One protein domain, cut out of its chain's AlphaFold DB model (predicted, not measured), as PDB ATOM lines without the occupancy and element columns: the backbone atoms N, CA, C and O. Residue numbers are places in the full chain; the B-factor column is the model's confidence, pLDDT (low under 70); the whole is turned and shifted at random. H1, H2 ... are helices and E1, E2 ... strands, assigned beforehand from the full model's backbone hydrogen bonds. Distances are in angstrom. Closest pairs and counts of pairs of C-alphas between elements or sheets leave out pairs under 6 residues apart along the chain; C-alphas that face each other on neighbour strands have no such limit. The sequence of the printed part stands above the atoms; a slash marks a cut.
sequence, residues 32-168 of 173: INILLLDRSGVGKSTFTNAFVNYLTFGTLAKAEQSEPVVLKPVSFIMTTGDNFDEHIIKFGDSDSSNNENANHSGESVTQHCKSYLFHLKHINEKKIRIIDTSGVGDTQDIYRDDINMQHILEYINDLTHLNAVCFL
ATOM      1  N   ILE A  32     113.407  89.512  97.108       94.00
ATOM      2  CA  ILE A  32     112.586  90.720  97.048       94.00
ATOM      3  C   ILE A  32     111.275  90.378  96.335       94.00
ATOM      4  O   ILE A  32     111.258  90.194  95.119       94.00
ATOM      5  N   ASN A  33     110.184  90.281  97.088       95.69
ATOM      6  CA  ASN A  33     108.834  90.018  96.602       95.69
ATOM      7  C   ASN A  33     108.128  91.333  96.253       95.69
ATOM      8  O   ASN A  33     107.917  92.183  97.123       95.69
ATOM      9  N   ILE A  34     107.758  91.490  94.982       96.31
ATOM     10  CA  ILE A  34     107.076  92.672  94.448       96.31
ATOM     11  C   ILE A  34     105.742  92.231  93.852       96.31
ATOM     12  O   ILE A  34     105.719  91.442  92.908       96.31
ATOM     13  N   LEU A  35     104.643  92.755  94.388       96.00
ATOM     14  CA  LEU A  35     103.293  92.546  93.869       96.00
ATOM     15  C   LEU A  35     102.958  93.608  92.823       96.00
ATOM     16  O   LEU A  35     103.095  94.796  93.109       96.00
ATOM     17  N   LEU A  36     102.512  93.201  91.637       94.31
ATOM     18  CA  LEU A  36     102.011  94.114  90.612       94.31
ATOM     19  C   LEU A  36     100.483  94.156  90.661       94.31
ATOM     20  O   LEU A  36      99.852  93.118  90.511       94.31
ATOM     21  N   LEU A  37      99.902  95.345  90.822       91.56
ATOM     22  CA  LEU A  37      98.455  95.575  90.805       91.56
ATOM     23  C   LEU A  37      98.100  96.615  89.742       91.56
ATOM     24  O   LEU A  37      98.765  97.643  89.615       91.56
ATOM     25  N   ASP A  38      97.036  96.373  88.991       87.12
ATOM     26  CA  ASP A  38      96.502  97.309  88.003       87.12
ATOM     27  C   ASP A  38      95.026  97.018  87.719       87.12
ATOM     28  O   ASP A  38      94.476  96.024  88.193       87.12
ATOM     29  N   ARG A  39      94.386  97.888  86.927       84.25
ATOM     30  CA  ARG A  39      93.115  97.532  86.285       84.25
ATOM     31  C   ARG A  39      93.340  96.702  85.031       84.25
ATOM     32  O   ARG A  39      94.402  96.796  84.412       84.25
ATOM     33  N   SER A  40      92.320  95.958  84.598       82.06
ATOM     34  CA  SER A  40      92.405  95.255  83.315       82.06
ATOM     35  C   SER A  40      92.751  96.213  82.159       82.06
ATOM     36  O   SER A  40      92.298  97.361  82.092       82.06
ATOM     37  N   GLY A  41      93.618  95.744  81.258       79.56
ATOM     38  CA  GLY A  41      94.024  96.468  80.054       79.56
ATOM     39  C   GLY A  41      94.973  97.653  80.269       79.56
ATOM     40  O   GLY A  41      95.154  98.432  79.334       79.56
ATOM     41  N   VAL A  42      95.571  97.835  81.456       86.44
ATOM     42  CA  VAL A  42      96.591  98.881  81.706       86.44
ATOM     43  C   VAL A  42      97.955  98.526  81.104       86.44
ATOM     44  O   VAL A  42      98.693  99.422  80.703       86.44
ATOM     45  N   GLY A  43      98.267  97.234  80.980       87.62
ATOM     46  CA  GLY A  43      99.495  96.760  80.334       87.62
ATOM     47  C   GLY A  43     100.493  96.076  81.266       87.62
ATOM     48  O   GLY A  43     101.651  95.921  80.887       87.62
ATOM     49  N   LYS A  44     100.081  95.611  82.453       89.44
ATOM     50  CA  LYS A  44     100.938  94.830  83.364       89.44
ATOM     51  C   LYS A  44     101.598  93.617  82.711       89.44
ATOM     52  O   LYS A  44     102.786  93.391  82.910       89.44
ATOM     53  N   SER A  45     100.880  92.902  81.845       87.56
ATOM     54  CA  SER A  45     101.449  91.795  81.070       87.56
ATOM     55  C   SER A  45     102.618  92.235  80.185       87.56
ATOM     56  O   SER A  45     103.680  91.611  80.173       87.56
ATOM     57  N   THR A  46     102.433  93.354  79.482       90.69
ATOM     58  CA  THR A  46     103.461  93.979  78.648       90.69
ATOM     59  C   THR A  46     104.635  94.457  79.495       90.69
ATOM     60  O   THR A  46     105.782  94.230  79.119       90.69
ATOM     61  N   PHE A  47     104.373  95.044  80.667       92.62
ATOM     62  CA  PHE A  47     105.407  95.457  81.614       92.62
ATOM     63  C   PHE A  47     106.253  94.271  82.098       92.62
ATOM     64  O   PHE A  47     107.476  94.351  82.062       92.62
ATOM     65  N   THR A  48     105.634  93.151  82.483       92.06
ATOM     66  CA  THR A  48     106.353  91.942  82.918       92.06
ATOM     67  C   THR A  48     107.271  91.400  81.816       92.06
ATOM     68  O   THR A  48     108.436  91.084  82.079       92.06
ATOM     69  N   ASN A  49     106.797  91.363  80.564       92.19
ATOM     70  CA  ASN A  49     107.630  91.001  79.415       92.19
ATOM     71  C   ASN A  49     108.759  92.022  79.178       92.19
ATOM     72  O   ASN A  49     109.910  91.644  78.967       92.19
ATOM     73  N   ALA A  50     108.481  93.323  79.253       92.56
ATOM     74  CA  ALA A  50     109.509  94.353  79.104       92.56
ATOM     75  C   ALA A  50     110.584  94.249  80.201       92.56
ATOM     76  O   ALA A  50     111.776  94.366  79.918       92.56
ATOM     77  N   PHE A  51     110.178  93.952  81.437       93.38
ATOM     78  CA  PHE A  51     111.072  93.809  82.581       93.38
ATOM     79  C   PHE A  51     112.071  92.664  82.388       93.38
ATOM     80  O   PHE A  51     113.267  92.854  82.613       93.38
ATOM     81  N   VAL A  52     111.634  91.494  81.898       92.62
ATOM     82  CA  VAL A  52     112.579  90.402  81.609       92.62
ATOM     83  C   VAL A  52     113.547  90.773  80.490       92.62
ATOM     84  O   VAL A  52     114.734  90.475  80.603       92.62
ATOM     85  N   ASN A  53     113.095  91.472  79.447       93.56
ATOM     86  CA  ASN A  53     113.969  91.906  78.356       93.56
ATOM     87  C   ASN A  53     115.018  92.909  78.853       93.56
ATOM     88  O   ASN A  53     116.194  92.766  78.526       93.56
ATOM     89  N   TYR A  54     114.621  93.845  79.723       92.56
ATOM     90  CA  TYR A  54     115.533  94.779  80.386       92.56
ATOM     91  C   TYR A  54     116.603  94.059  81.221       92.56
ATOM     92  O   TYR A  54     117.776  94.419  81.179       92.56
ATOM     93  N   LEU A  55     116.225  93.004  81.950       90.44
ATOM     94  CA  LEU A  55     117.182  92.190  82.708       90.44
ATOM     95  C   LEU A  55     118.057  91.293  81.816       90.44
ATOM     96  O   LEU A  55     119.166  90.925  82.205       90.44
ATOM     97  N   THR A  56     117.566  90.917  80.633       90.50
ATOM     98  CA  THR A  56     118.268  90.024  79.699       90.50
ATOM     99  C   THR A  56     119.348  90.768  78.931       90.50
ATOM    100  O   THR A  56     120.496  90.316  78.875       90.50
ATOM    101  N   PHE A  57     118.987  91.907  78.341       91.81
ATOM    102  CA  PHE A  57     119.816  92.626  77.387       91.81
ATOM    103  C   PHE A  57     120.440  93.858  78.031       91.81
ATOM    104  O   PHE A  57     119.754  94.788  78.435       91.81
ATOM    105  N   GLY A  58     121.773  93.912  78.057       89.75
ATOM    106  CA  GLY A  58     122.496  95.026  78.683       89.75
ATOM    107  C   GLY A  58     122.354  96.385  77.980       89.75
ATOM    108  O   GLY A  58     122.875  97.371  78.487       89.75
ATOM    109  N   THR A  59     121.713  96.446  76.808       93.19
ATOM    110  CA  THR A  59     121.491  97.677  76.028       93.19
ATOM    111  C   THR A  59     120.265  97.519  75.132       93.19
ATOM    112  O   THR A  59     120.070  96.428  74.591       93.19
ATOM    113  N   LEU A  60     119.550  98.614  74.858       93.00
ATOM    114  CA  LEU A  60     118.422  98.626  73.918       93.00
ATOM    115  C   LEU A  60     118.818  98.123  72.518       93.00
ATOM    116  O   LEU A  60     118.187  97.206  72.016       93.00
ATOM    117  N   ALA A  61     119.933  98.603  71.956       95.69
ATOM    118  CA  ALA A  61     120.401  98.179  70.629       95.69
ATOM    119  C   ALA A  61     120.611  96.656  70.503       95.69
ATOM    120  O   ALA A  61     120.388  96.070  69.448       95.69
ATOM    121  N   LYS A  62     121.030  95.989  71.588       94.81
ATOM    122  CA  LYS A  62     121.131  94.520  71.622       94.81
ATOM    123  C   LYS A  62     119.764  93.855  71.688       94.81
ATOM    124  O   LYS A  62     119.595  92.821  71.055       94.81
ATOM    125  N   ALA A  63     118.831  94.418  72.454       93.94
ATOM    126  CA  ALA A  63     117.464  93.915  72.528       93.94
ATOM    127  C   ALA A  63     116.773  94.001  71.158       93.94
ATOM    128  O   ALA A  63     116.163  93.032  70.734       93.94
ATOM    129  N   GLU A  64     116.951  95.109  70.433       92.94
ATOM    130  CA  GLU A  64     116.388  95.323  69.089       92.94
ATOM    131  C   GLU A  64     116.928  94.341  68.037       92.94
ATOM    132  O   GLU A  64     116.223  93.990  67.097       92.94
ATOM    133  N   GLN A  65     118.177  93.894  68.189       95.44
ATOM    134  CA  GLN A  65     118.821  92.930  67.287       95.44
ATOM    135  C   GLN A  65     118.599  91.467  67.705       95.44
ATOM    136  O   GLN A  65     119.086  90.560  67.031       95.44
ATOM    137  N   SER A  66     117.922  91.233  68.831       93.75
ATOM    138  CA  SER A  66     117.700  89.903  69.400       93.75
ATOM    139  C   SER A  66     116.222  89.534  69.359       93.75
ATOM    140  O   SER A  66     115.347  90.391  69.284       93.75
ATOM    141  N   GLU A  67     115.932  88.240  69.460       91.62
ATOM    142  CA  GLU A  67     114.563  87.783  69.680       91.62
ATOM    143  C   GLU A  67     114.108  88.146  71.110       91.62
ATOM    144  O   GLU A  67     114.839  87.854  72.067       91.62
ATOM    145  N   PRO A  68     112.939  88.793  71.290       90.44
ATOM    146  CA  PRO A  68     112.448  89.160  72.613       90.44
ATOM    147  C   PRO A  68     112.190  87.941  73.499       90.44
ATOM    148  O   PRO A  68     111.601  86.949  73.076       90.44
ATOM    149  N   VAL A  69     112.542  88.047  74.780       91.75
ATOM    150  CA  VAL A  69     112.133  87.060  75.783       91.75
ATOM    151  C   VAL A  69     110.675  87.317  76.149       91.75
ATOM    152  O   VAL A  69     110.346  88.369  76.698       91.75
ATOM    153  N   VAL A  70     109.797  86.356  75.872       90.94
ATOM    154  CA  VAL A  70     108.359  86.465  76.152       90.94
ATOM    155  C   VAL A  70     107.989  85.483  77.261       90.94
ATOM    156  O   VAL A  70     108.034  84.272  77.063       90.94
ATOM    157  N   LEU A  71     107.645  85.995  78.446       89.25
ATOM    158  CA  LEU A  71     107.223  85.164  79.584       89.25
ATOM    159  C   LEU A  71     105.774  84.711  79.460       89.25
ATOM    160  O   LEU A  71     105.407  83.649  79.969       89.25
ATOM    161  N   LYS A  72     104.953  85.547  78.828       87.44
ATOM    162  CA  LYS A  72     103.543  85.278  78.596       87.44
ATOM    163  C   LYS A  72     103.038  85.999  77.353       87.44
ATOM    164  O   LYS A  72     103.566  87.070  77.032       87.44
ATOM    165  N   PRO A  73     102.031  85.450  76.667       89.06
ATOM    166  CA  PRO A  73     101.574  86.021  75.411       89.06
ATOM    167  C   PRO A  73     100.937  87.389  75.628       89.06
ATOM    168  O   PRO A  73     100.229  87.611  76.610       89.06
ATOM    169  N   VAL A  74     101.191  88.318  74.710       88.00
ATOM    170  CA  VAL A  74     100.579  89.652  74.719       88.00
ATOM    171  C   VAL A  74     100.134  90.039  73.316       88.00
ATOM    172  O   VAL A  74     100.805  89.730  72.333       88.00
ATOM    173  N   SER A  75      99.002  90.735  73.235       87.06
ATOM    174  CA  SER A  75      98.455  91.287  71.997       87.06
ATOM    175  C   SER A  75      97.888  92.674  72.277       87.06
ATOM    176  O   SER A  75      97.069  92.824  73.181       87.06
ATOM    177  N   PHE A  76      98.303  93.684  71.520       84.94
ATOM    178  CA  PHE A  76      97.795  95.052  71.655       84.94
ATOM    179  C   PHE A  76      97.880  95.809  70.328       84.94
ATOM    180  O   PHE A  76      98.641  95.436  69.438       84.94
ATOM    181  N   ILE A  77      97.080  96.866  70.195       87.12
ATOM    182  CA  ILE A  77      97.094  97.745  69.022       87.12
ATOM    183  C   ILE A  77      98.114  98.856  69.263       87.12
ATOM    184  O   ILE A  77      98.129  99.471  70.330       87.12
ATOM    185  N   MET A  78      98.966  99.101  68.272       87.81
ATOM    186  CA  MET A  78      99.889 100.226  68.229       87.81
ATOM    187  C   MET A  78      99.565 101.087  67.015       87.81
ATOM    188  O   MET A  78      99.559 100.597  65.889       87.81
ATOM    189  N   THR A  79      99.319 102.369  67.255       90.06
ATOM    190  CA  THR A  79      99.088 103.357  66.203       90.06
ATOM    191  C   THR A  79     100.405 104.038  65.851       90.06
ATOM    192  O   THR A  79     101.123 104.486  66.746       90.06
ATOM    193  N   THR A  80     100.742 104.108  64.565       89.94
ATOM    194  CA  THR A  80     102.004 104.690  64.092       89.94
ATOM    195  C   THR A  80     101.797 105.687  62.959       89.94
ATOM    196  O   THR A  80     100.811 105.624  62.229       89.94
ATOM    197  N   GLY A  81     102.760 106.601  62.817       88.56
ATOM    198  CA  GLY A  81     102.765 107.610  61.760       88.56
ATOM    199  C   GLY A  81     101.691 108.688  61.920       88.56
ATOM    200  O   GLY A  81     100.808 108.610  62.773       88.56
ATOM    201  N   ASP A  82     101.766 109.699  61.059       91.06
ATOM    202  CA  ASP A  82     100.827 110.830  61.064       91.06
ATOM    203  C   ASP A  82      99.430 110.443  60.543       91.06
ATOM    204  O   ASP A  82      98.452 111.147  60.786       91.06
ATOM    205  N   ASN A  83      99.327 109.305  59.848       92.38
ATOM    206  CA  ASN A  83      98.073 108.778  59.302       92.38
ATOM    207  C   ASN A  83      97.286 107.916  60.298       92.38
ATOM    208  O   ASN A  83      96.209 107.437  59.952       92.38
ATOM    209  N   PHE A  84      97.797 107.732  61.520       89.75
ATOM    210  CA  PHE A  84      97.200 106.870  62.538       89.75
ATOM    211  C   PHE A  84      97.031 105.412  62.079       89.75
ATOM    212  O   PHE A  84      96.012 104.778  62.353       89.75
ATOM    213  N   ASP A  85      98.044 104.860  61.409       92.94
ATOM    214  CA  ASP A  85      98.012 103.473  60.950       92.94
ATOM    215  C   ASP A  85      98.040 102.517  62.153       92.94
ATOM    216  O   ASP A  85      98.964 102.549  62.973       92.94
ATOM    217  N   GLU A  86      97.011 101.677  62.281       94.25
ATOM    218  CA  GLU A  86      96.873 100.711  63.374       94.25
ATOM    219  C   GLU A  86      97.537  99.370  63.040       94.25
ATOM    220  O   GLU A  86      97.237  98.719  62.038       94.25
ATOM    221  N   HIS A  87      98.395  98.905  63.944       90.25
ATOM    222  CA  HIS A  87      99.067  97.616  63.853       90.25
ATOM    223  C   HIS A  87      98.744  96.758  65.070       90.25
ATOM    224  O   HIS A  87      98.914  97.186  66.211       90.25
ATOM    225  N   ILE A  88      98.327  95.512  64.840       88.56
ATOM    226  CA  ILE A  88      98.193  94.535  65.921       88.56
ATOM    227  C   ILE A  88      99.570  93.935  66.189       88.56
ATOM    228  O   ILE A  88     100.102  93.176  65.379       88.56
ATOM    229  N   ILE A  89     100.129  94.258  67.348       87.94
ATOM    230  CA  ILE A  89     101.384  93.704  67.840       87.94
ATOM    231  C   ILE A  89     101.071  92.460  68.662       87.94
ATOM    232  O   ILE A  89     100.261  92.521  69.587       87.94
ATOM    233  N   LYS A  90     101.712  91.335  68.329       88.50
ATOM    234  CA  LYS A  90     101.580  90.058  69.044       88.50
ATOM    235  C   LYS A  90     102.950  89.494  69.382       88.50
ATOM    236  O   LYS A  90     103.816  89.428  68.514       88.50
ATOM    237  N   PHE A  91     103.115  89.052  70.623       87.44
ATOM    238  CA  PHE A  91     104.314  88.366  71.094       87.44
ATOM    239  C   PHE A  91     103.939  87.115  71.884       87.44
ATOM    240  O   PHE A  91     103.033  87.166  72.716       87.44
ATOM    241  N   GLY A  92     104.697  86.035  71.669       83.62
ATOM    242  CA  GLY A  92     104.482  84.730  72.296       83.62
ATOM    243  C   GLY A  92     103.422  83.887  71.586       83.62
ATOM    244  O   GLY A  92     102.482  84.416  70.994       83.62
ATOM    245  N   ASP A  93     103.586  82.569  71.665       77.88
ATOM    246  CA  ASP A  93     102.599  81.596  71.186       77.88
ATOM    247  C   ASP A  93     101.478  81.395  72.212       77.88
ATOM    248  O   ASP A  93     101.591  81.828  73.352       77.88
ATOM    249  N   SER A  94     100.387  80.727  71.830       66.12
ATOM    250  CA  SER A  94      99.260  80.440  72.732       66.12
ATOM    251  C   SER A  94      99.717  79.866  74.080       66.12
ATOM    252  O   SER A  94     100.520  78.932  74.119       66.12
ATOM    253  N   ASP A  95      99.175  80.398  75.178       65.50
ATOM    254  CA  ASP A  95      99.550  79.989  76.529       65.50
ATOM    255  C   ASP A  95      99.149  78.530  76.799       65.50
ATOM    256  O   ASP A  95      97.977  78.223  77.009       65.50
ATOM    257  N   SER A  96     100.133  77.629  76.860       63.56
ATOM    258  CA  SER A  96      99.904  76.213  77.177       63.56
ATOM    259  C   SER A  96      99.323  75.996  78.577       63.56
ATOM    260  O   SER A  96      98.799  74.920  78.858       63.56
ATOM    261  N   SER A  97      99.453  76.983  79.473       65.62
ATOM    262  CA  SER A  97      98.901  76.935  80.829       65.62
ATOM    263  C   SER A  97      97.457  77.433  80.931       65.62
ATOM    264  O   SER A  97      96.865  77.297  81.999       65.62
ATOM    265  N   ASN A  98      96.875  77.959  79.841       72.19
ATOM    266  CA  ASN A  98      95.542  78.577  79.808       72.19
ATOM    267  C   ASN A  98      95.330  79.668  80.882       72.19
ATOM    268  O   ASN A  98      94.198  79.931  81.287       72.19
ATOM    269  N   ASN A  99      96.406  80.295  81.369       78.25
ATOM    270  CA  ASN A  99      96.350  81.352  82.375       78.25
ATOM    271  C   ASN A  99      96.149  82.743  81.756       78.25
ATOM    272  O   ASN A  99      95.815  83.684  82.472       78.25
ATOM    273  N   GLU A 100      96.358  82.888  80.449       76.56
ATOM    274  CA  GLU A 100      96.036  84.092  79.686       76.56
ATOM    275  C   GLU A 100      94.818  83.840  78.778       76.56
ATOM    276  O   GLU A 100      94.855  83.004  77.875       76.56
ATOM    277  N   ASN A 101      93.735  84.587  79.002       76.75
ATOM    278  CA  ASN A 101      92.494  84.517  78.237       76.75
ATOM    279  C   ASN A 101      92.079  85.918  77.772       76.75
ATOM    280  O   ASN A 101      91.625  86.736  78.561       76.75
ATOM    281  N   ALA A 102      92.219  86.183  76.473       69.94
ATOM    282  CA  ALA A 102      91.864  87.462  75.855       69.94
ATOM    283  C   ALA A 102      90.561  87.395  75.032       69.94
ATOM    284  O   ALA A 102      90.354  88.222  74.146       69.94
ATOM    285  N   ASN A 103      89.706  86.391  75.266       68.62
ATOM    286  CA  ASN A 103      88.536  86.131  74.416       68.62
ATOM    287  C   ASN A 103      87.405  87.156  74.573       68.62
ATOM    288  O   ASN A 103      86.539  87.241  73.702       68.62
ATOM    289  N   HIS A 104      87.407  87.946  75.645       64.19
ATOM    290  CA  HIS A 104      86.337  88.893  75.926       64.19
ATOM    291  C   HIS A 104      86.889  90.257  76.338       64.19
ATOM    292  O   HIS A 104      87.860  90.381  77.085       64.19
ATOM    293  N   SER A 105      86.241  91.307  75.839       65.25
ATOM    294  CA  SER A 105      86.618  92.684  76.131       65.25
ATOM    295  C   SER A 105      86.186  93.077  77.544       65.25
ATOM    296  O   SER A 105      85.031  92.885  77.908       65.25
ATOM    297  N   GLY A 106      87.094  93.691  78.304       62.34
ATOM    298  CA  GLY A 106      86.858  94.118  79.691       62.34
ATOM    299  C   GLY A 106      87.349  93.118  80.740       62.34
ATOM    300  O   GLY A 106      87.595  93.523  81.873       62.34
ATOM    301  N   GLU A 107      87.595  91.868  80.337       68.62
ATOM    302  CA  GLU A 107      88.140  90.832  81.212       68.62
ATOM    303  C   GLU A 107      89.621  91.027  81.500       68.62
ATOM    304  O   GLU A 107      90.392  91.498  80.656       68.62
ATOM    305  N   SER A 108      90.047  90.664  82.708       72.06
ATOM    306  CA  SER A 108      91.463  90.469  82.989       72.06
ATOM    307  C   SER A 108      91.985  89.353  82.098       72.06
ATOM    308  O   SER A 108      91.479  88.237  82.144       72.06
ATOM    309  N   VAL A 109      93.043  89.631  81.332       78.75
ATOM    310  CA  VAL A 109      93.679  88.600  80.501       78.75
ATOM    311  C   VAL A 109      94.298  87.518  81.387       78.75
ATOM    312  O   VAL A 109      94.076  86.330  81.177       78.75
ATOM    313  N   THR A 110      95.000  87.921  82.442       75.62
ATOM    314  CA  THR A 110      95.605  87.005  83.412       75.62
ATOM    315  C   THR A 110      94.541  86.470  84.366       75.62
ATOM    316  O   THR A 110      93.836  87.261  84.992       75.62
ATOM    317  N   GLN A 111      94.430  85.144  84.480       79.62
ATOM    318  CA  GLN A 111      93.380  84.473  85.259       79.62
ATOM    319  C   GLN A 111      93.792  84.191  86.708       79.62
ATOM    320  O   GLN A 111      92.998  84.385  87.627       79.62
ATOM    321  N   HIS A 112      95.040  83.771  86.928       82.88
ATOM    322  CA  HIS A 112      95.581  83.464  88.252       82.88
ATOM    323  C   HIS A 112      96.920  84.158  88.503       82.88
ATOM    324  O   HIS A 112      97.686  84.435  87.573       82.88
ATOM    325  N   CYS A 113      97.214  84.395  89.786       88.88
ATOM    326  CA  CYS A 113      98.491  84.949  90.217       88.88
ATOM    327  C   CYS A 113      99.654  84.042  89.800       88.88
ATOM    328  O   CYS A 113      99.629  82.829  90.024       88.88
ATOM    329  N   LYS A 114     100.708  84.637  89.242       89.44
ATOM    330  CA  LYS A 114     101.907  83.923  88.798       89.44
ATOM    331  C   LYS A 114     103.161  84.657  89.245       89.44
ATOM    332  O   LYS A 114     103.261  85.873  89.129       89.44
ATOM    333  N   SER A 115     104.137  83.903  89.742       92.44
ATOM    334  CA  SER A 115     105.432  84.448  90.146       92.44
ATOM    335  C   SER A 115     106.503  84.195  89.099       92.44
ATOM    336  O   SER A 115     106.654  83.075  88.612       92.44
ATOM    337  N   TYR A 116     107.317  85.214  88.851       93.00
ATOM    338  CA  TYR A 116     108.521  85.135  88.036       93.00
ATOM    339  C   TYR A 116     109.734  85.464  88.906       93.00
ATOM    340  O   TYR A 116     109.846  86.571  89.435       93.00
ATOM    341  N   LEU A 117     110.625  84.485  89.090       92.88
ATOM    342  CA  LEU A 117     111.823  84.622  89.918       92.88
ATOM    343  C   LEU A 117     113.053  84.928  89.057       92.88
ATOM    344  O   LEU A 117     113.526  84.082  88.298       92.88
ATOM    345  N   PHE A 118     113.611  86.121  89.224       91.06
ATOM    346  CA  PHE A 118     114.792  86.606  88.523       91.06
ATOM    347  C   PHE A 118     116.013  86.585  89.440       91.06
ATOM    348  O   PHE A 118     115.969  87.070  90.570       91.06
ATOM    349  N   HIS A 119     117.123  86.045  88.938       89.81
ATOM    350  CA  HIS A 119     118.390  85.977  89.665       89.81
ATOM    351  C   HIS A 119     119.313  87.109  89.215       89.81
ATOM    352  O   HIS A 119     119.818  87.095  88.092       89.81
ATOM    353  N   LEU A 120     119.570  88.074  90.096       85.44
ATOM    354  CA  LEU A 120     120.432  89.217  89.818       85.44
ATOM    355  C   LEU A 120     121.878  88.901  90.207       85.44
ATOM    356  O   LEU A 120     122.401  89.392  91.204       85.44
ATOM    357  N   LYS A 121     122.553  88.095  89.382       74.81
ATOM    358  CA  LYS A 121     123.951  87.677  89.619       74.81
ATOM    359  C   LYS A 121     124.924  88.849  89.798       74.81
ATOM    360  O   LYS A 121     125.944  88.704  90.458       74.81
ATOM    361  N   HIS A 122     124.605  90.004  89.224       76.12
ATOM    362  CA  HIS A 122     125.442  91.202  89.271       76.12
ATOM    363  C   HIS A 122     125.169  92.114  90.478       76.12
ATOM    364  O   HIS A 122     125.912  93.068  90.682       76.12
ATOM    365  N   ILE A 123     124.130  91.843  91.279       73.75
ATOM    366  CA  ILE A 123     123.754  92.654  92.445       73.75
ATOM    367  C   ILE A 123     123.662  91.740  93.670       73.75
ATOM    368  O   ILE A 123     122.574  91.317  94.053       73.75
ATOM    369  N   ASN A 124     124.811  91.429  94.277       79.44
ATOM    370  CA  ASN A 124     124.931  90.650  95.521       79.44
ATOM    371  C   ASN A 124     124.094  89.355  95.541       79.44
ATOM    372  O   ASN A 124     123.472  89.047  96.551       79.44
ATOM    373  N   GLU A 125     124.014  88.651  94.405       79.94
ATOM    374  CA  GLU A 125     123.217  87.421  94.235       79.94
ATOM    375  C   GLU A 125     121.729  87.542  94.629       79.94
ATOM    376  O   GLU A 125     121.045  86.537  94.839       79.94
ATOM    377  N   LYS A 126     121.193  88.770  94.683       86.00
ATOM    378  CA  LYS A 126     119.800  89.020  95.059       86.00
ATOM    379  C   LYS A 126     118.835  88.344  94.092       86.00
ATOM    380  O   LYS A 126     119.087  88.234  92.887       86.00
ATOM    381  N   LYS A 127     117.676  87.951  94.614       92.38
ATOM    382  CA  LYS A 127     116.575  87.400  93.821       92.38
ATOM    383  C   LYS A 127     115.399  88.361  93.859       92.38
ATOM    384  O   LYS A 127     115.054  88.855  94.926       92.38
ATOM    385  N   ILE A 128     114.782  88.612  92.712       93.56
ATOM    386  CA  ILE A 128     113.539  89.385  92.619       93.56
ATOM    387  C   ILE A 128     112.427  88.440  92.196       93.56
ATOM    388  O   ILE A 128     112.550  87.766  91.178       93.56
ATOM    389  N   ARG A 129     111.338  88.406  92.959       94.94
ATOM    390  CA  ARG A 129     110.088  87.758  92.577       94.94
ATOM    391  C   ARG A 129     109.090  88.834  92.168       94.94
ATOM    392  O   ARG A 129     108.655  89.613  93.011       94.94
ATOM    393  N   ILE A 130     108.718  88.845  90.893       95.38
ATOM    394  CA  ILE A 130     107.575  89.620  90.402       95.38
ATOM    395  C   ILE A 130     106.336  88.738  90.502       95.38
ATOM    396  O   ILE A 130     106.318  87.654  89.921       95.38
ATOM    397  N   ILE A 131     105.335  89.194  91.247       94.69
ATOM    398  CA  ILE A 131     104.038  88.540  91.398       94.69
ATOM    399  C   ILE A 131     103.060  89.285  90.496       94.69
ATOM    400  O   ILE A 131     102.691  90.428  90.759       94.69
ATOM    401  N   ASP A 132     102.693  88.633  89.407       91.38
ATOM    402  CA  ASP A 132     101.770  89.117  88.394       91.38
ATOM    403  C   ASP A 132     100.361  88.627  88.731       91.38
ATOM    404  O   ASP A 132     100.163  87.427  88.925       91.38
ATOM    405  N   THR A 133      99.398  89.536  88.847       89.69
ATOM    406  CA  THR A 133      98.027  89.222  89.278       89.69
ATOM    407  C   THR A 133      97.022  89.341  88.134       89.69
ATOM    408  O   THR A 133      97.301  89.932  87.088       89.69
ATOM    409  N   SER A 134      95.800  88.847  88.334       82.75
ATOM    410  CA  SER A 134      94.675  89.336  87.535       82.75
ATOM    411  C   SER A 134      94.485  90.845  87.765       82.75
ATOM    412  O   SER A 134      94.866  91.387  88.808       82.75
ATOM    413  N   GLY A 135      93.986  91.550  86.749       72.06
ATOM    414  CA  GLY A 135      93.609  92.957  86.870       72.06
ATOM    415  C   GLY A 135      92.380  93.124  87.768       72.06
ATOM    416  O   GLY A 135      91.489  92.280  87.767       72.06
ATOM    417  N   VAL A 136      92.337  94.224  88.516       69.06
ATOM    418  CA  VAL A 136      91.221  94.623  89.388       69.06
ATOM    419  C   VAL A 136      90.222  95.482  88.594       69.06
ATOM    420  O   VAL A 136      90.625  96.273  87.741       69.06
ATOM    421  N   GLY A 137      88.922  95.382  88.852       63.03
ATOM    422  CA  GLY A 137      87.897  96.120  88.108       63.03
ATOM    423  C   GLY A 137      87.481  95.424  86.816       63.03
ATOM    424  O   GLY A 137      87.271  96.099  85.807       63.03
ATOM    425  N   ASP A 138      87.427  94.092  86.833       63.69
ATOM    426  CA  ASP A 138      86.924  93.285  85.720       63.69
ATOM    427  C   ASP A 138      85.387  93.351  85.687       63.69
ATOM    428  O   ASP A 138      84.713  93.090  86.682       63.69
ATOM    429  N   THR A 139      84.817  93.735  84.544       57.78
ATOM    430  CA  THR A 139      83.386  94.050  84.401       57.78
ATOM    431  C   THR A 139      82.477  92.831  84.216       57.78
ATOM    432  O   THR A 139      81.288  93.011  83.957       57.78
ATOM    433  N   GLN A 140      82.998  91.605  84.303       57.94
ATOM    434  CA  GLN A 140      82.186  90.398  84.114       57.94
ATOM    435  C   GLN A 140      81.091  90.202  85.178       57.94
ATOM    436  O   GLN A 140      79.992  89.767  84.837       57.94
ATOM    437  N   ASP A 141      81.382  90.488  86.453       64.19
ATOM    438  CA  ASP A 141      80.466  90.280  87.586       64.19
ATOM    439  C   ASP A 141      80.855  91.198  88.758       64.19
ATOM    440  O   ASP A 141      82.038  91.416  89.018       64.19
ATOM    441  N   ILE A 142      79.868  91.700  89.503       67.12
ATOM    442  CA  ILE A 142      80.062  92.572  90.674       67.12
ATOM    443  C   ILE A 142      80.894  91.908  91.782       67.12
ATOM    444  O   ILE A 142      81.518  92.611  92.569       67.12
ATOM    445  N   TYR A 143      80.930  90.572  91.830       77.62
ATOM    446  CA  TYR A 143      81.703  89.799  92.809       77.62
ATOM    447  C   TYR A 143      83.080  89.357  92.300       77.62
ATOM    448  O   TYR A 143      83.868  88.779  93.054       77.62
ATOM    449  N   ARG A 144      83.395  89.584  91.017       76.50
ATOM    450  CA  ARG A 144      84.638  89.086  90.409       76.50
ATOM    451  C   ARG A 144      85.870  89.710  91.054       76.50
ATOM    452  O   ARG A 144      86.868  89.021  91.262       76.50
ATOM    453  N   ASP A 145      85.772  90.980  91.417       78.25
ATOM    454  CA  ASP A 145      86.844  91.702  92.095       78.25
ATOM    455  C   ASP A 145      87.127  91.148  93.493       78.25
ATOM    456  O   ASP A 145      88.295  90.992  93.846       78.25
ATOM    457  N   ASP A 146      86.095  90.764  94.252       85.06
ATOM    458  CA  ASP A 146      86.267  90.144  95.571       85.06
ATOM    459  C   ASP A 146      87.002  88.805  95.454       85.06
ATOM    460  O   ASP A 146      87.936  88.533  96.209       85.06
ATOM    461  N   ILE A 147      86.637  87.988  94.461       84.81
ATOM    462  CA  ILE A 147      87.303  86.710  94.174       84.81
ATOM    463  C   ILE A 147      88.764  86.940  93.765       84.81
ATOM    464  O   ILE A 147      89.665  86.264  94.261       84.81
ATOM    465  N   ASN A 148      89.018  87.908  92.881       81.94
ATOM    466  CA  ASN A 148      90.370  88.254  92.450       81.94
ATOM    467  C   ASN A 148      91.226  88.733  93.630       81.94
ATOM    468  O   ASN A 148      92.355  88.270  93.794       81.94
ATOM    469  N   MET A 149      90.687  89.607  94.485       87.38
ATOM    470  CA  MET A 149      91.381  90.060  95.689       87.38
ATOM    471  C   MET A 149      91.640  88.914  96.663       87.38
ATOM    472  O   MET A 149      92.752  88.812  97.177       87.38
ATOM    473  N   GLN A 150      90.670  88.025  96.876       89.69
ATOM    474  CA  GLN A 150      90.846  86.860  97.736       89.69
ATOM    475  C   GLN A 150      91.981  85.959  97.228       89.69
ATOM    476  O   GLN A 150      92.869  85.611  98.002       89.69
ATOM    477  N   HIS A 151      92.031  85.666  95.926       88.50
ATOM    478  CA  HIS A 151      93.129  84.895  95.338       88.50
ATOM    479  C   HIS A 151      94.490  85.588  95.489       88.50
ATOM    480  O   HIS A 151      95.494  84.922  95.743       88.50
ATOM    481  N   ILE A 152      94.549  86.917  95.343       91.81
ATOM    482  CA  ILE A 152      95.784  87.685  95.561       91.81
ATOM    483  C   ILE A 152      96.226  87.570  97.023       91.81
ATOM    484  O   ILE A 152      97.399  87.300  97.281       91.81
ATOM    485  N   LEU A 153      95.301  87.747  97.972       93.31
ATOM    486  CA  LEU A 153      95.571  87.654  99.408       93.31
ATOM    487  C   LEU A 153      96.054  86.258  99.802       93.31
ATOM    488  O   LEU A 153      97.060  86.139 100.498       93.31
ATOM    489  N   GLU A 154      95.387  85.209  99.323       93.06
ATOM    490  CA  GLU A 154      95.802  83.819  99.528       93.06
ATOM    491  C   GLU A 154      97.217  83.581  98.998       93.06
ATOM    492  O   GLU A 154      98.060  83.038  99.712       93.06
ATOM    493  N   TYR A 155      97.509  84.071  97.789       93.75
ATOM    494  CA  TYR A 155      98.817  83.919  97.167       93.75
ATOM    495  C   TYR A 155      99.937  84.582  97.977       93.75
ATOM    496  O   TYR A 155     100.990  83.982  98.204       93.75
ATOM    497  N   ILE A 156      99.736  85.829  98.419       94.69
ATOM    498  CA  ILE A 156     100.770  86.556  99.168       94.69
ATOM    499  C   ILE A 156     100.896  86.073 100.618       94.69
ATOM    500  O   ILE A 156     101.970  86.214 101.197       94.69
ATOM    501  N   ASN A 157      99.857  85.462 101.197       94.31
ATOM    502  CA  ASN A 157      99.881  84.898 102.553       94.31
ATOM    503  C   ASN A 157     100.757  83.630 102.676       94.31
ATOM    504  O   ASN A 157     101.117  83.187 103.774       94.31
ATOM    505  N   ASP A 158     101.135  83.034 101.545       92.56
ATOM    506  CA  ASP A 158     102.124  81.957 101.495       92.56
ATOM    507  C   ASP A 158     103.571  82.454 101.411       92.56
ATOM    508  O   ASP A 158     104.512  81.664 101.533       92.56
ATOM    509  N   LEU A 159     103.774  83.764 101.277       92.50
ATOM    510  CA  LEU A 159     105.090  84.388 101.309       92.50
ATOM    511  C   LEU A 159     105.481  84.751 102.741       92.50
ATOM    512  O   LEU A 159     104.652  85.133 103.560       92.50
ATOM    513  N   THR A 160     106.777  84.677 103.047       92.62
ATOM    514  CA  THR A 160     107.284  85.079 104.372       92.62
ATOM    515  C   THR A 160     107.231  86.588 104.584       92.62
ATOM    516  O   THR A 160     107.170  87.044 105.720       92.62
ATOM    517  N   HIS A 161     107.290  87.361 103.500       93.75
ATOM    518  CA  HIS A 161     107.236  88.815 103.508       93.75
ATOM    519  C   HIS A 161     106.898  89.347 102.110       93.75
ATOM    520  O   HIS A 161     107.162  88.692 101.098       93.75
ATOM    521  N   LEU A 162     106.365  90.566 102.063       95.62
ATOM    522  CA  LEU A 162     106.166  91.340 100.843       95.62
ATOM    523  C   LEU A 162     106.988  92.627 100.951       95.62
ATOM    524  O   LEU A 162     106.852  93.356 101.931       95.62
ATOM    525  N   ASN A 163     107.853  92.900  99.976       96.12
ATOM    526  CA  ASN A 163     108.762  94.049 100.041       96.12
ATOM    527  C   ASN A 163     108.159  95.293  99.387       96.12
ATOM    528  O   ASN A 163     108.431  96.405  99.833       96.12
ATOM    529  N   ALA A 164     107.379  95.118  98.319       96.44
ATOM    530  CA  ALA A 164     106.774  96.228  97.598       96.44
ATOM    531  C   ALA A 164     105.452  95.841  96.930       96.44
ATOM    532  O   ALA A 164     105.256  94.704  96.496       96.44
ATOM    533  N   VAL A 165     104.583  96.839  96.792       96.00
ATOM    534  CA  VAL A 165     103.392  96.802  95.941       96.00
ATOM    535  C   VAL A 165     103.559  97.887  94.886       96.00
ATOM    536  O   VAL A 165     103.796  99.048  95.217       96.00
ATOM    537  N   CYS A 166     103.478  97.507  93.617       95.12
ATOM    538  CA  CYS A 166     103.596  98.402  92.479       95.12
ATOM    539  C   CYS A 166     102.235  98.533  91.803       95.12
ATOM    540  O   CYS A 166     101.686  97.549  91.308       95.12
ATOM    541  N   PHE A 167     101.709  99.754  91.781       91.94
ATOM    542  CA  PHE A 167     100.475 100.074  91.080       91.94
ATOM    543  C   PHE A 167     100.796 100.596  89.681       91.94
ATOM    544  O   PHE A 167     101.514 101.590  89.547       91.94
ATOM    545  N   LEU A 168     100.264  99.946  88.646       90.19
ATOM    546  CA  LEU A 168     100.390 100.416  87.269       90.19
ATOM    547  C   LEU A 168      99.118 101.162  86.870       90.19
ATOM    548  O   LEU A 168      97.998 100.691  87.077       90.19
TER     549      LEU A 168
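This is residues 32 to 168 of the 173 residues of the protein "Hypothetical protein" of Rotaria socialis (UniProt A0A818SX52). A twisted four-stranded sheet, E4, E5, E1 and E6, has helix H1 running along one face, and beyond H1 lies a separate two-stranded hairpin, E2 and E3. H2 is a short helix near H1, while H3 only grazes the four-stranded sheet with residues 152 to 156. The printed part has 137 residues with three named helices and six named strands, in the order E1, H1, H2, E2, E3, E4, E5, H3, E6; the sheet order E4, E5, E1, E6 is mixed, and the class is mixed, helices and strands. The whole is compact, with a radius of gyration of the C-alphas of 16.3 A and spans of 44 by 44 by 28 A.

Begin with the larger sheet at C-alpha 32, (112.586, 90.720, 97.048), where E1 starts and runs through residues 32 to 37 for 16.2 A. Beside it find E5, residues 126 to 132, 19.2 A, then E4, residues 114 to 120, 19.3 A, and E6, residues 164 to 167, which ends at C-alpha 167, (100.475, 100.074, 91.080). H1 covers residues 44 to 56, 18.4 A; H2 covers residues 60 to 64; H3 covers residues 144 to 157, 19.9 A, from C-alpha 144 at (84.638, 89.086, 90.409). E2 is residues 74 to 80, 18.5 A, and E3 residues 85 to 91, 19.3 A.

Look first at E1, parallel to E5 at 20 degrees, with N 34 and O 129 2.9 A apart, and parallel to E6 at 22 degrees, with N 166 and O 35 2.8 A apart. E4 and E5 form an antiparallel hairpin, with N 116 and O 130 2.8 A apart. The sheet is only just strongly twisted, with C-alphas up to 4.1 A off its best plane. H1 is on this sheet, at a height over the sheet of 9.3 A; the two make two layers, a helix on one face of a sheet. H1 lies over E5, and only just over E4 and E1 with 3 C-alphas on each; it runs along the strands, at 9 degrees to E5 on the local plane. E5, H3 and E6 form a split strand-helix-strand unit, two strands running the same way with E1 between them, and its crossover is right-handed. The hairpin E2 and E3 is antiparallel, with N 78 and O 87 2.8 A apart; the closest C-alphas of H1 and E2, Thr 46 and Val 74, are 6.5 A apart. H1 and H2 are close but not clearly touching, the closest C-alphas being Asn 53 and Ala 63 at 7.1 A. In H1, H2 and H3 every O i to N i+4 pair is within hydrogen-bond range.

The two C-alphas farthest apart, Asn 83 and Thr 160, are 51.7 A apart. The printed part has no cut. The links E3 to E4, residues 92 to 113, and E5 to H3 are long. The mean pLDDT of the printed part is 85.7; look for values under 70 at residues 94 to 97, 102 to 107 and 136 to 142 of this model.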